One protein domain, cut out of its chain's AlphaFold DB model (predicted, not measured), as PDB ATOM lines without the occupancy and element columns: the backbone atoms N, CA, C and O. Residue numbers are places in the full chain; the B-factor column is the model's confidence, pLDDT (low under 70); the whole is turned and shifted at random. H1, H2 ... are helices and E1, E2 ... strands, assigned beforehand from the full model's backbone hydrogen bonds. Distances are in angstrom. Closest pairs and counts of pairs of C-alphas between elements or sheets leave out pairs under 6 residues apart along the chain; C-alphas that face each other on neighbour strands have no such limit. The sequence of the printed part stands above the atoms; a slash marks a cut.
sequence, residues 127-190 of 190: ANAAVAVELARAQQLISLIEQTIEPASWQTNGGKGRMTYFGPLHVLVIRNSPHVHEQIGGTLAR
ATOM      1  N   ALA A 127      13.067  -5.147  35.398       55.62
ATOM      2  CA  ALA A 127      13.148  -6.288  36.323       55.62
ATOM      3  C   ALA A 127      11.785  -6.742  36.887       55.62
ATOM      4  O   ALA A 127      11.562  -7.940  37.057       55.62
ATOM      5  N   ASN A 128      10.854  -5.813  37.121       60.03
ATOM      6  CA  ASN A 128       9.507  -6.154  37.596       60.03
ATOM      7  C   ASN A 128       8.687  -6.886  36.522       60.03
ATOM      8  O   ASN A 128       7.908  -7.779  36.851       60.03
ATOM      9  N   ALA A 129       8.908  -6.569  35.242       60.88
ATOM     10  CA  ALA A 129       8.228  -7.235  34.135       60.88
ATOM     11  C   ALA A 129       8.699  -8.689  33.973       60.88
ATOM     12  O   ALA A 129       7.873  -9.580  33.801       60.88
ATOM     13  N   ALA A 130      10.002  -8.961  34.096       66.25
ATOM     14  CA  ALA A 130      10.533 -10.322  33.983       66.25
ATOM     15  C   ALA A 130      10.028 -11.255  35.101       66.25
ATOM     16  O   ALA A 130       9.627 -12.382  34.823       66.25
ATOM     17  N   VAL A 131       9.983 -10.768  36.347       69.69
ATOM     18  CA  VAL A 131       9.443 -11.533  37.487       69.69
ATOM     19  C   VAL A 131       7.939 -11.776  37.326       69.69
ATOM     20  O   VAL A 131       7.463 -12.876  37.599       69.69
ATOM     21  N   ALA A 132       7.190 -10.785  36.831       68.69
ATOM     22  CA  ALA A 132       5.764 -10.944  36.554       68.69
ATOM     23  C   ALA A 132       5.497 -11.974  35.442       68.69
ATOM     24  O   ALA A 132       4.605 -12.809  35.581       68.69
ATOM     25  N   VAL A 133       6.292 -11.960  34.364       74.50
ATOM     26  CA  VAL A 133       6.192 -12.935  33.264       74.50
ATOM     27  C   VAL A 133       6.490 -14.349  33.753       74.50
ATOM     28  O   VAL A 133       5.793 -15.293  33.390       74.50
ATOM     29  N   GLU A 134       7.509 -14.508  34.586       78.19
ATOM     30  CA  GLU A 134       7.858 -15.804  35.148       78.19
ATOM     31  C   GLU A 134       6.774 -16.352  36.081       78.19
ATOM     32  O   GLU A 134       6.367 -17.504  35.936       78.19
ATOM     33  N   LEU A 135       6.251 -15.521  36.985       76.19
ATOM     34  CA  LEU A 135       5.152 -15.917  37.861       76.19
ATOM     35  C   LEU A 135       3.907 -16.307  37.052       76.19
ATOM     36  O   LEU A 135       3.251 -17.295  37.374       76.19
ATOM     37  N   ALA A 136       3.613 -15.582  35.967       74.44
ATOM     38  CA  ALA A 136       2.512 -15.912  35.066       74.44
ATOM     39  C   ALA A 136       2.711 -17.275  34.381       74.44
ATOM     40  O   ALA A 136       1.775 -18.071  34.326       74.44
ATOM     41  N   ARG A 137       3.929 -17.587  33.918       81.25
ATOM     42  CA  ARG A 137       4.259 -18.903  33.338       81.25
ATOM     43  C   ARG A 137       4.157 -20.025  34.365       81.25
ATOM     44  O   ARG A 137       3.608 -21.082  34.064       81.25
ATOM     45  N   ALA A 138       4.648 -19.794  35.580       80.44
ATOM     46  CA  ALA A 138       4.529 -20.757  36.666       80.44
ATOM     47  C   ALA A 138       3.059 -21.030  37.006       80.44
ATOM     48  O   ALA A 138       2.669 -22.184  37.162       80.44
ATOM     49  N   GLN A 139       2.223 -19.989  37.040       81.81
ATOM     50  CA  GLN A 139       0.791 -20.142  37.273       81.81
ATOM     51  C   GLN A 139       0.098 -20.909  36.140       81.81
ATOM     52  O   GLN A 139      -0.752 -21.752  36.412       81.81
ATOM     53  N   GLN A 140       0.475 -20.666  34.883       81.69
ATOM     54  CA  GLN A 140      -0.029 -21.433  33.739       81.69
ATOM     55  C   GLN A 140       0.329 -22.920  33.850       81.69
ATOM     56  O   GLN A 140      -0.529 -23.770  33.625       81.69
ATOM     57  N   LEU A 141       1.568 -23.231  34.242       86.19
ATOM     58  CA  LEU A 141       2.010 -24.609  34.456       86.19
ATOM     59  C   LEU A 141       1.244 -25.282  35.603       86.19
ATOM     60  O   LEU A 141       0.812 -26.421  35.451       86.19
ATOM     61  N   ILE A 142       1.040 -24.579  36.722       85.38
ATOM     62  CA  ILE A 142       0.238 -25.076  37.851       85.38
ATOM     63  C   ILE A 142      -1.167 -25.433  37.376       85.38
ATOM     64  O   ILE A 142      -1.601 -26.566  37.560       85.38
ATOM     65  N   SER A 143      -1.846 -24.496  36.709       84.12
ATOM     66  CA  SER A 143      -3.202 -24.714  36.204       84.12
ATOM     67  C   SER A 143      -3.273 -25.904  35.249       84.12
ATOM     68  O   SER A 143      -4.220 -26.682  35.308       84.12
ATOM     69  N   LEU A 144      -2.263 -26.077  34.392       86.94
ATOM     70  CA  LEU A 144      -2.198 -27.207  33.471       86.94
ATOM     71  C   LEU A 144      -2.075 -28.541  34.218       86.94
ATOM     72  O   LEU A 144      -2.812 -29.478  33.912       86.94
ATOM     73  N   ILE A 145      -1.175 -28.637  35.201       85.56
ATOM     74  CA  ILE A 145      -0.995 -29.870  35.978       85.56
ATOM     75  C   ILE A 145      -2.255 -30.180  36.790       85.56
ATOM     76  O   ILE A 145      -2.707 -31.323  36.779       85.56
ATOM     77  N   GLU A 146      -2.855 -29.175  37.435       86.31
ATOM     78  CA  GLU A 146      -4.079 -29.351  38.226       86.31
ATOM     79  C   GLU A 146      -5.268 -29.840  37.388       86.31
ATOM     80  O   GLU A 146      -6.104 -30.591  37.886       86.31
ATOM     81  N   GLN A 147      -5.342 -29.449  36.113       84.94
ATOM     82  CA  GLN A 147      -6.396 -29.890  35.193       84.94
ATOM     83  C   GLN A 147      -6.121 -31.266  34.574       84.94
ATOM     84  O   GLN A 147      -7.062 -31.972  34.222       84.94
ATOM     85  N   THR A 148      -4.850 -31.645  34.428       86.25
ATOM     86  CA  THR A 148      -4.460 -32.833  33.649       86.25
ATOM     87  C   THR A 148      -4.203 -34.057  34.524       86.25
ATOM     88  O   THR A 148      -4.532 -35.173  34.129       86.25
ATOM     89  N   ILE A 149      -3.610 -33.874  35.708       86.75
ATOM     90  CA  ILE A 149      -3.180 -34.976  36.575       86.75
ATOM     91  C   ILE A 149      -4.089 -35.047  37.794       86.75
ATOM     92  O   ILE A 149      -4.032 -34.158  38.640       86.75
ATOM     93  N   GLU A 150      -4.889 -36.111  37.903       86.12
ATOM     94  CA  GLU A 150      -5.755 -36.388  39.061       86.12
ATOM     95  C   GLU A 150      -6.484 -35.129  39.574       86.12
ATOM     96  O   GLU A 150      -6.245 -34.686  40.705       86.12
ATOM     97  N   PRO A 151      -7.358 -34.507  38.757       88.88
ATOM     98  CA  PRO A 151      -7.912 -33.185  39.040       88.88
ATOM     99  C   PRO A 151      -8.640 -33.117  40.386       88.88
ATOM    100  O   PRO A 151      -8.502 -32.132  41.108       88.88
ATOM    101  N   ALA A 152      -9.338 -34.186  40.782       88.62
ATOM    102  CA  ALA A 152     -10.038 -34.280  42.065       88.62
ATOM    103  C   ALA A 152      -9.099 -34.291  43.290       88.62
ATOM    104  O   ALA A 152      -9.541 -34.078  44.418       88.62
ATOM    105  N   SER A 153      -7.800 -34.541  43.096       88.00
ATOM    106  CA  SER A 153      -6.824 -34.590  44.186       88.00
ATOM    107  C   SER A 153      -6.382 -33.205  44.665       88.00
ATOM    108  O   SER A 153      -5.910 -33.088  45.798       88.00
ATOM    109  N   TRP A 154      -6.562 -32.153  43.859       89.06
ATOM    110  CA  TRP A 154      -6.079 -30.799  44.147       89.06
ATOM    111  C   TRP A 154      -7.065 -29.968  44.960       89.06
ATOM    112  O   TRP A 154      -8.281 -30.101  44.834       89.06
ATOM    113  N   GLN A 155      -6.527 -29.060  45.774       89.50
ATOM    114  CA  GLN A 155      -7.296 -28.173  46.645       89.50
ATOM    115  C   GLN A 155      -8.301 -27.312  45.868       89.50
ATOM    116  O   GLN A 155      -9.379 -27.029  46.387       89.50
ATOM    117  N   THR A 156      -7.984 -26.942  44.625       83.25
ATOM    118  CA  THR A 156      -8.877 -26.205  43.719       83.25
ATOM    119  C   THR A 156     -10.166 -26.966  43.392       83.25
ATOM    120  O   THR A 156     -11.197 -26.331  43.197       83.25
ATOM    121  N   ASN A 157     -10.149 -28.302  43.444       81.94
ATOM    122  CA  ASN A 157     -11.299 -29.176  43.185       81.94
ATOM    123  C   ASN A 157     -11.790 -29.924  44.443       81.94
ATOM    124  O   ASN A 157     -12.471 -30.943  44.338       81.94
ATOM    125  N   GLY A 158     -11.442 -29.447  45.646       84.50
ATOM    126  CA  GLY A 158     -11.874 -30.045  46.920       84.50
ATOM    127  C   GLY A 158     -10.987 -31.180  47.450       84.50
ATOM    128  O   GLY A 158     -11.293 -31.771  48.486       84.50
ATOM    129  N   GLY A 159      -9.869 -31.468  46.781       89.81
ATOM    130  CA  GLY A 159      -8.861 -32.419  47.235       89.81
ATOM    131  C   GLY A 159      -7.898 -31.855  48.290       89.81
ATOM    132  O   GLY A 159      -8.003 -30.714  48.741       89.81
ATOM    133  N   LYS A 160      -6.928 -32.673  48.718       87.31
ATOM    134  CA  LYS A 160      -5.926 -32.309  49.750       87.31
ATOM    135  C   LYS A 160      -4.576 -31.871  49.166       87.31
ATOM    136  O   LYS A 160      -3.692 -31.456  49.919       87.31
ATOM    137  N   GLY A 161      -4.402 -32.013  47.857       87.94
ATOM    138  CA  GLY A 161      -3.183 -31.696  47.132       87.94
ATOM    139  C   GLY A 161      -2.983 -30.192  46.974       87.94
ATOM    140  O   GLY A 161      -3.938 -29.456  46.746       87.94
ATOM    141  N   ARG A 162      -1.742 -29.716  47.075       88.38
ATOM    142  CA  ARG A 162      -1.389 -28.304  46.879       88.38
ATOM    143  C   ARG A 162      -0.134 -28.171  46.033       88.38
ATOM    144  O   ARG A 162       0.809 -28.949  46.189       88.38
ATOM    145  N   MET A 163      -0.110 -27.127  45.215       83.94
ATOM    146  CA  MET A 163       1.046 -26.719  44.437       83.94
ATOM    147  C   MET A 163       1.387 -25.258  44.722       83.94
ATOM    148  O   MET A 163       0.505 -24.425  44.921       83.94
ATOM    149  N   THR A 164       2.671 -24.930  44.824       83.06
ATOM    150  CA  THR A 164       3.108 -23.550  45.065       83.06
ATOM    151  C   THR A 164       4.420 -23.292  44.353       83.06
ATOM    152  O   THR A 164       5.374 -24.054  44.490       83.06
ATOM    153  N   TYR A 165       4.473 -22.199  43.602       80.94
ATOM    154  CA  TYR A 165       5.703 -21.753  42.970       80.94
ATOM    155  C   TYR A 165       6.556 -20.956  43.960       80.94
ATOM    156  O   TYR A 165       6.086 -19.995  44.571       80.94
ATOM    157  N   PHE A 166       7.819 -21.348  44.110       78.38
ATOM    158  CA  PHE A 166       8.782 -20.660  44.957       78.38
ATOM    159  C   PHE A 166       9.790 -19.897  44.095       78.38
ATOM    160  O   PHE A 166      10.847 -20.412  43.724       78.38
ATOM    161  N   GLY A 167       9.449 -18.637  43.805       71.81
ATOM    162  CA  GLY A 167      10.211 -17.749  42.923       71.81
ATOM    163  C   GLY A 167      11.711 -17.625  43.225       71.81
ATOM    164  O   GLY A 167      12.491 -17.658  42.281       71.81
ATOM    165  N   PRO A 168      12.173 -17.549  44.491       73.44
ATOM    166  CA  PRO A 168      13.604 -17.408  44.776       73.44
ATOM    167  C   PRO A 168      14.485 -18.570  44.298       73.44
ATOM    168  O   PRO A 168      15.675 -18.360  44.083       73.44
ATOM    169  N   LEU A 169      13.931 -19.781  44.165       70.94
ATOM    170  CA  LEU A 169      14.668 -20.957  43.685       70.94
ATOM    171  C   LEU A 169      14.168 -21.456  42.327       70.94
ATOM    172  O   LEU A 169      14.672 -22.464  41.851       70.94
ATOM    173  N   HIS A 170      13.196 -20.776  41.711       78.00
ATOM    174  CA  HIS A 170      12.578 -21.197  40.452       78.00
ATOM    175  C   HIS A 170      12.034 -22.641  40.489       78.00
ATOM    176  O   HIS A 170      12.061 -23.353  39.489       78.00
ATOM    177  N   VAL A 171      11.533 -23.084  41.650       82.75
ATOM    178  CA  VAL A 171      11.033 -24.454  41.859       82.75
ATOM    179  C   VAL A 171       9.534 -24.489  42.107       82.75
ATOM    180  O   VAL A 171       8.946 -23.560  42.666       82.75
ATOM    181  N   LEU A 172       8.932 -25.616  41.742       84.12
ATOM    182  CA  LEU A 172       7.544 -25.928  42.032       84.12
ATOM    183  C   LEU A 172       7.476 -26.893  43.215       84.12
ATOM    184  O   LEU A 172       7.996 -28.005  43.156       84.12
ATOM    185  N   VAL A 173       6.850 -26.460  44.304       85.12
ATOM    186  CA  VAL A 173       6.657 -27.286  45.497       85.12
ATOM    187  C   VAL A 173       5.303 -27.966  45.390       85.12
ATOM    188  O   VAL A 173       4.268 -27.300  45.351       85.12
ATOM    189  N   ILE A 174       5.319 -29.296  45.355       87.75
ATOM    190  CA  ILE A 174       4.127 -30.123  45.177       87.75
ATOM    191  C   ILE A 174       3.919 -30.964  46.430       87.75
ATOM    192  O   ILE A 174       4.803 -31.705  46.858       87.75
ATOM    193  N   ARG A 175       2.732 -30.868  47.024       89.56
ATOM    194  CA  ARG A 175       2.299 -31.716  48.132       89.56
ATOM    195  C   ARG A 175       1.049 -32.464  47.702       89.56
ATOM    196  O   ARG A 175      -0.032 -31.892  47.707       89.56
ATOM    197  N   ASN A 176       1.198 -33.735  47.362       91.56
ATOM    198  CA  ASN A 176       0.091 -34.628  47.029       91.56
ATOM    199  C   ASN A 176       0.474 -36.086  47.362       91.56
ATOM    200  O   ASN A 176       1.531 -36.324  47.956       91.56
ATOM    201  N   SER A 177      -0.390 -37.047  47.036       89.00
ATOM    202  CA  SER A 177      -0.138 -38.478  47.225       89.00
ATOM    203  C   SER A 177       1.042 -38.980  46.372       89.00
ATOM    204  O   SER A 177       1.293 -38.410  45.307       89.00
ATOM    205  N   PRO A 178       1.757 -40.047  46.787       85.31
ATOM    206  CA  PRO A 178       2.879 -40.608  46.021       85.31
ATOM    207  C   PRO A 178       2.525 -40.949  44.568       85.31
ATOM    208  O   PRO A 178       3.305 -40.655  43.671       85.31
ATOM    209  N   HIS A 179       1.315 -41.462  44.335       84.69
ATOM    210  CA  HIS A 179       0.803 -41.768  42.998       84.69
ATOM    211  C   HIS A 179       0.808 -40.544  42.065       84.69
ATOM    212  O   HIS A 179       1.260 -40.619  40.925       84.69
ATOM    213  N   VAL A 180       0.389 -39.383  42.578       85.19
ATOM    214  CA  VAL A 180       0.399 -38.127  41.815       85.19
ATOM    215  C   VAL A 180       1.830 -37.655  41.534       85.19
ATOM    216  O   VAL A 180       2.107 -37.143  40.452       85.19
ATOM    217  N   HIS A 181       2.770 -37.851  42.469       85.25
ATOM    218  CA  HIS A 181       4.186 -37.524  42.231       85.25
ATOM    219  C   HIS A 181       4.793 -38.372  41.110       85.25
ATOM    220  O   HIS A 181       5.544 -37.841  40.295       85.25
ATOM    221  N   GLU A 182       4.446 -39.658  41.035       85.25
ATOM    222  CA  GLU A 182       4.897 -40.552  39.960       85.25
ATOM    223  C   GLU A 182       4.363 -40.111  38.592       85.25
ATOM    224  O   GLU A 182       5.130 -40.020  37.632       85.25
ATOM    225  N   GLN A 183       3.076 -39.759  38.505       80.25
ATOM    226  CA  GLN A 183       2.463 -39.264  37.266       80.25
ATOM    227  C   GLN A 183       3.115 -37.960  36.778       80.25
ATOM    228  O   GLN A 183       3.413 -37.812  35.590       80.25
ATOM    229  N   ILE A 184       3.390 -37.026  37.693       83.00
ATOM    230  CA  ILE A 184       4.066 -35.762  37.371       83.00
ATOM    231  C   ILE A 184       5.516 -36.014  36.935       83.00
ATOM    232  O   ILE A 184       5.946 -35.491  35.907       83.00
ATOM    233  N   GLY A 185       6.257 -36.844  37.675       76.69
ATOM    234  CA  GLY A 185       7.642 -37.190  37.354       76.69
ATOM    235  C   GLY A 185       7.780 -37.885  35.997       76.69
ATOM    236  O   GLY A 185       8.680 -37.552  35.230       76.69
ATOM    237  N   GLY A 186       6.856 -38.791  35.665       74.69
ATOM    238  CA  GLY A 186       6.820 -39.468  34.367       74.69
ATOM    239  C   GLY A 186       6.465 -38.546  33.195       74.69
ATOM    240  O   GLY A 186       6.942 -38.764  32.084       74.69
ATOM    241  N   THR A 187       5.672 -37.498  33.436       66.44
ATOM    242  CA  THR A 187       5.229 -36.555  32.392       66.44
ATOM    243  C   THR A 187       6.273 -35.471  32.098       66.44
ATOM    244  O   THR A 187       6.410 -35.054  30.952       66.44
ATOM    245  N   LEU A 188       7.033 -35.026  33.106       64.12
ATOM    246  CA  LEU A 188       8.027 -33.949  32.972       64.12
ATOM    247  C   LEU A 188       9.439 -34.427  32.589       64.12
ATOM    248  O   LEU A 188      10.282 -33.602  32.251       64.12
ATOM    249  N   ALA A 189       9.726 -35.729  32.668       57.28
ATOM    250  CA  ALA A 189      11.064 -36.278  32.426       57.28
ATOM    251  C   ALA A 189      11.323 -36.734  30.974       57.28
ATOM    252  O   ALA A 189      12.313 -37.434  30.740       57.28
ATOM    253  N   ARG A 190      10.450 -36.376  30.026       42.69
ATOM    254  CA  ARG A 190      10.571 -36.717  28.600       42.69
ATOM    255  C   ARG A 190      11.207 -35.580  27.810       42.69
ATOM    256  O   ARG A 190      12.021 -35.906  26.921       42.69
TER     257      ARG A 190
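Overview. This is residues 127 to 190 of the 190 residues of an uncharacterized protein of Maioricimonas rarisocia (UniProt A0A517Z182). One long helix, H1, runs beside a hairpin of two short strands, E1 and E2, and a shorter helix, H2, lies at a steep angle to H1 at the end of the domain where H1 ends. The H1 residues near the hairpin are 135 to 146, and a long loop, residues 149 to 161, leads from the end of H1 back to E1. The printed part has 64 residues, with two named helices and two named strands in the order H1, E1, E2, H2; the sheet is antiparallel and the class is mixed, helices and strands. The whole is only just compact, close to loose, with a radius of gyration of the C-alphas of 12.5 A and spans of 38 by 28 by 17 A.

Arrangement. H1, residues 127 to 148, comes closest to E1, residues 162 to 166, at the C-alphas of Ala 138 and Tyr 165, 6.5 A apart. E2, residues 171 to 175, forms a hairpin with E1, antiparallel at 160 degrees between directions; N 164 and O 173 are 2.9 A apart and N 173 and O 164 2.8 A, both within hydrogen-bond range. H1 and E2 are near each other, with 5 pairs of C-alphas within 10 A. H2, residues 178 to 188, is close to H1 but not clearly touching: their closest C-alphas, of Ile 145 and Ile 184, are 7.9 A apart. The two helices run opposite ways at a steep tilt of 60 degrees. E1 and H2 are apart. In H1 and H2 every O i to N i+4 pair is within hydrogen-bond range.

Along the chain. H1 begins at C-alpha 127, (13.148, -6.288, 36.323), and is 32.0 A long. E1 measures 12.9 A and E2 13.0 A. H2, 15.5 A long, ends at C-alpha 188, (8.027, -33.949, 32.972).

Size, cuts and confidence. The C-alphas farthest apart, of Ala 127 and His 179, are 38.2 A apart. The printed part has no cut; the link H1 to E1 is long, and the other two are tight. The pLDDT is under 70 at residues 127 to 132 and 187 to 190.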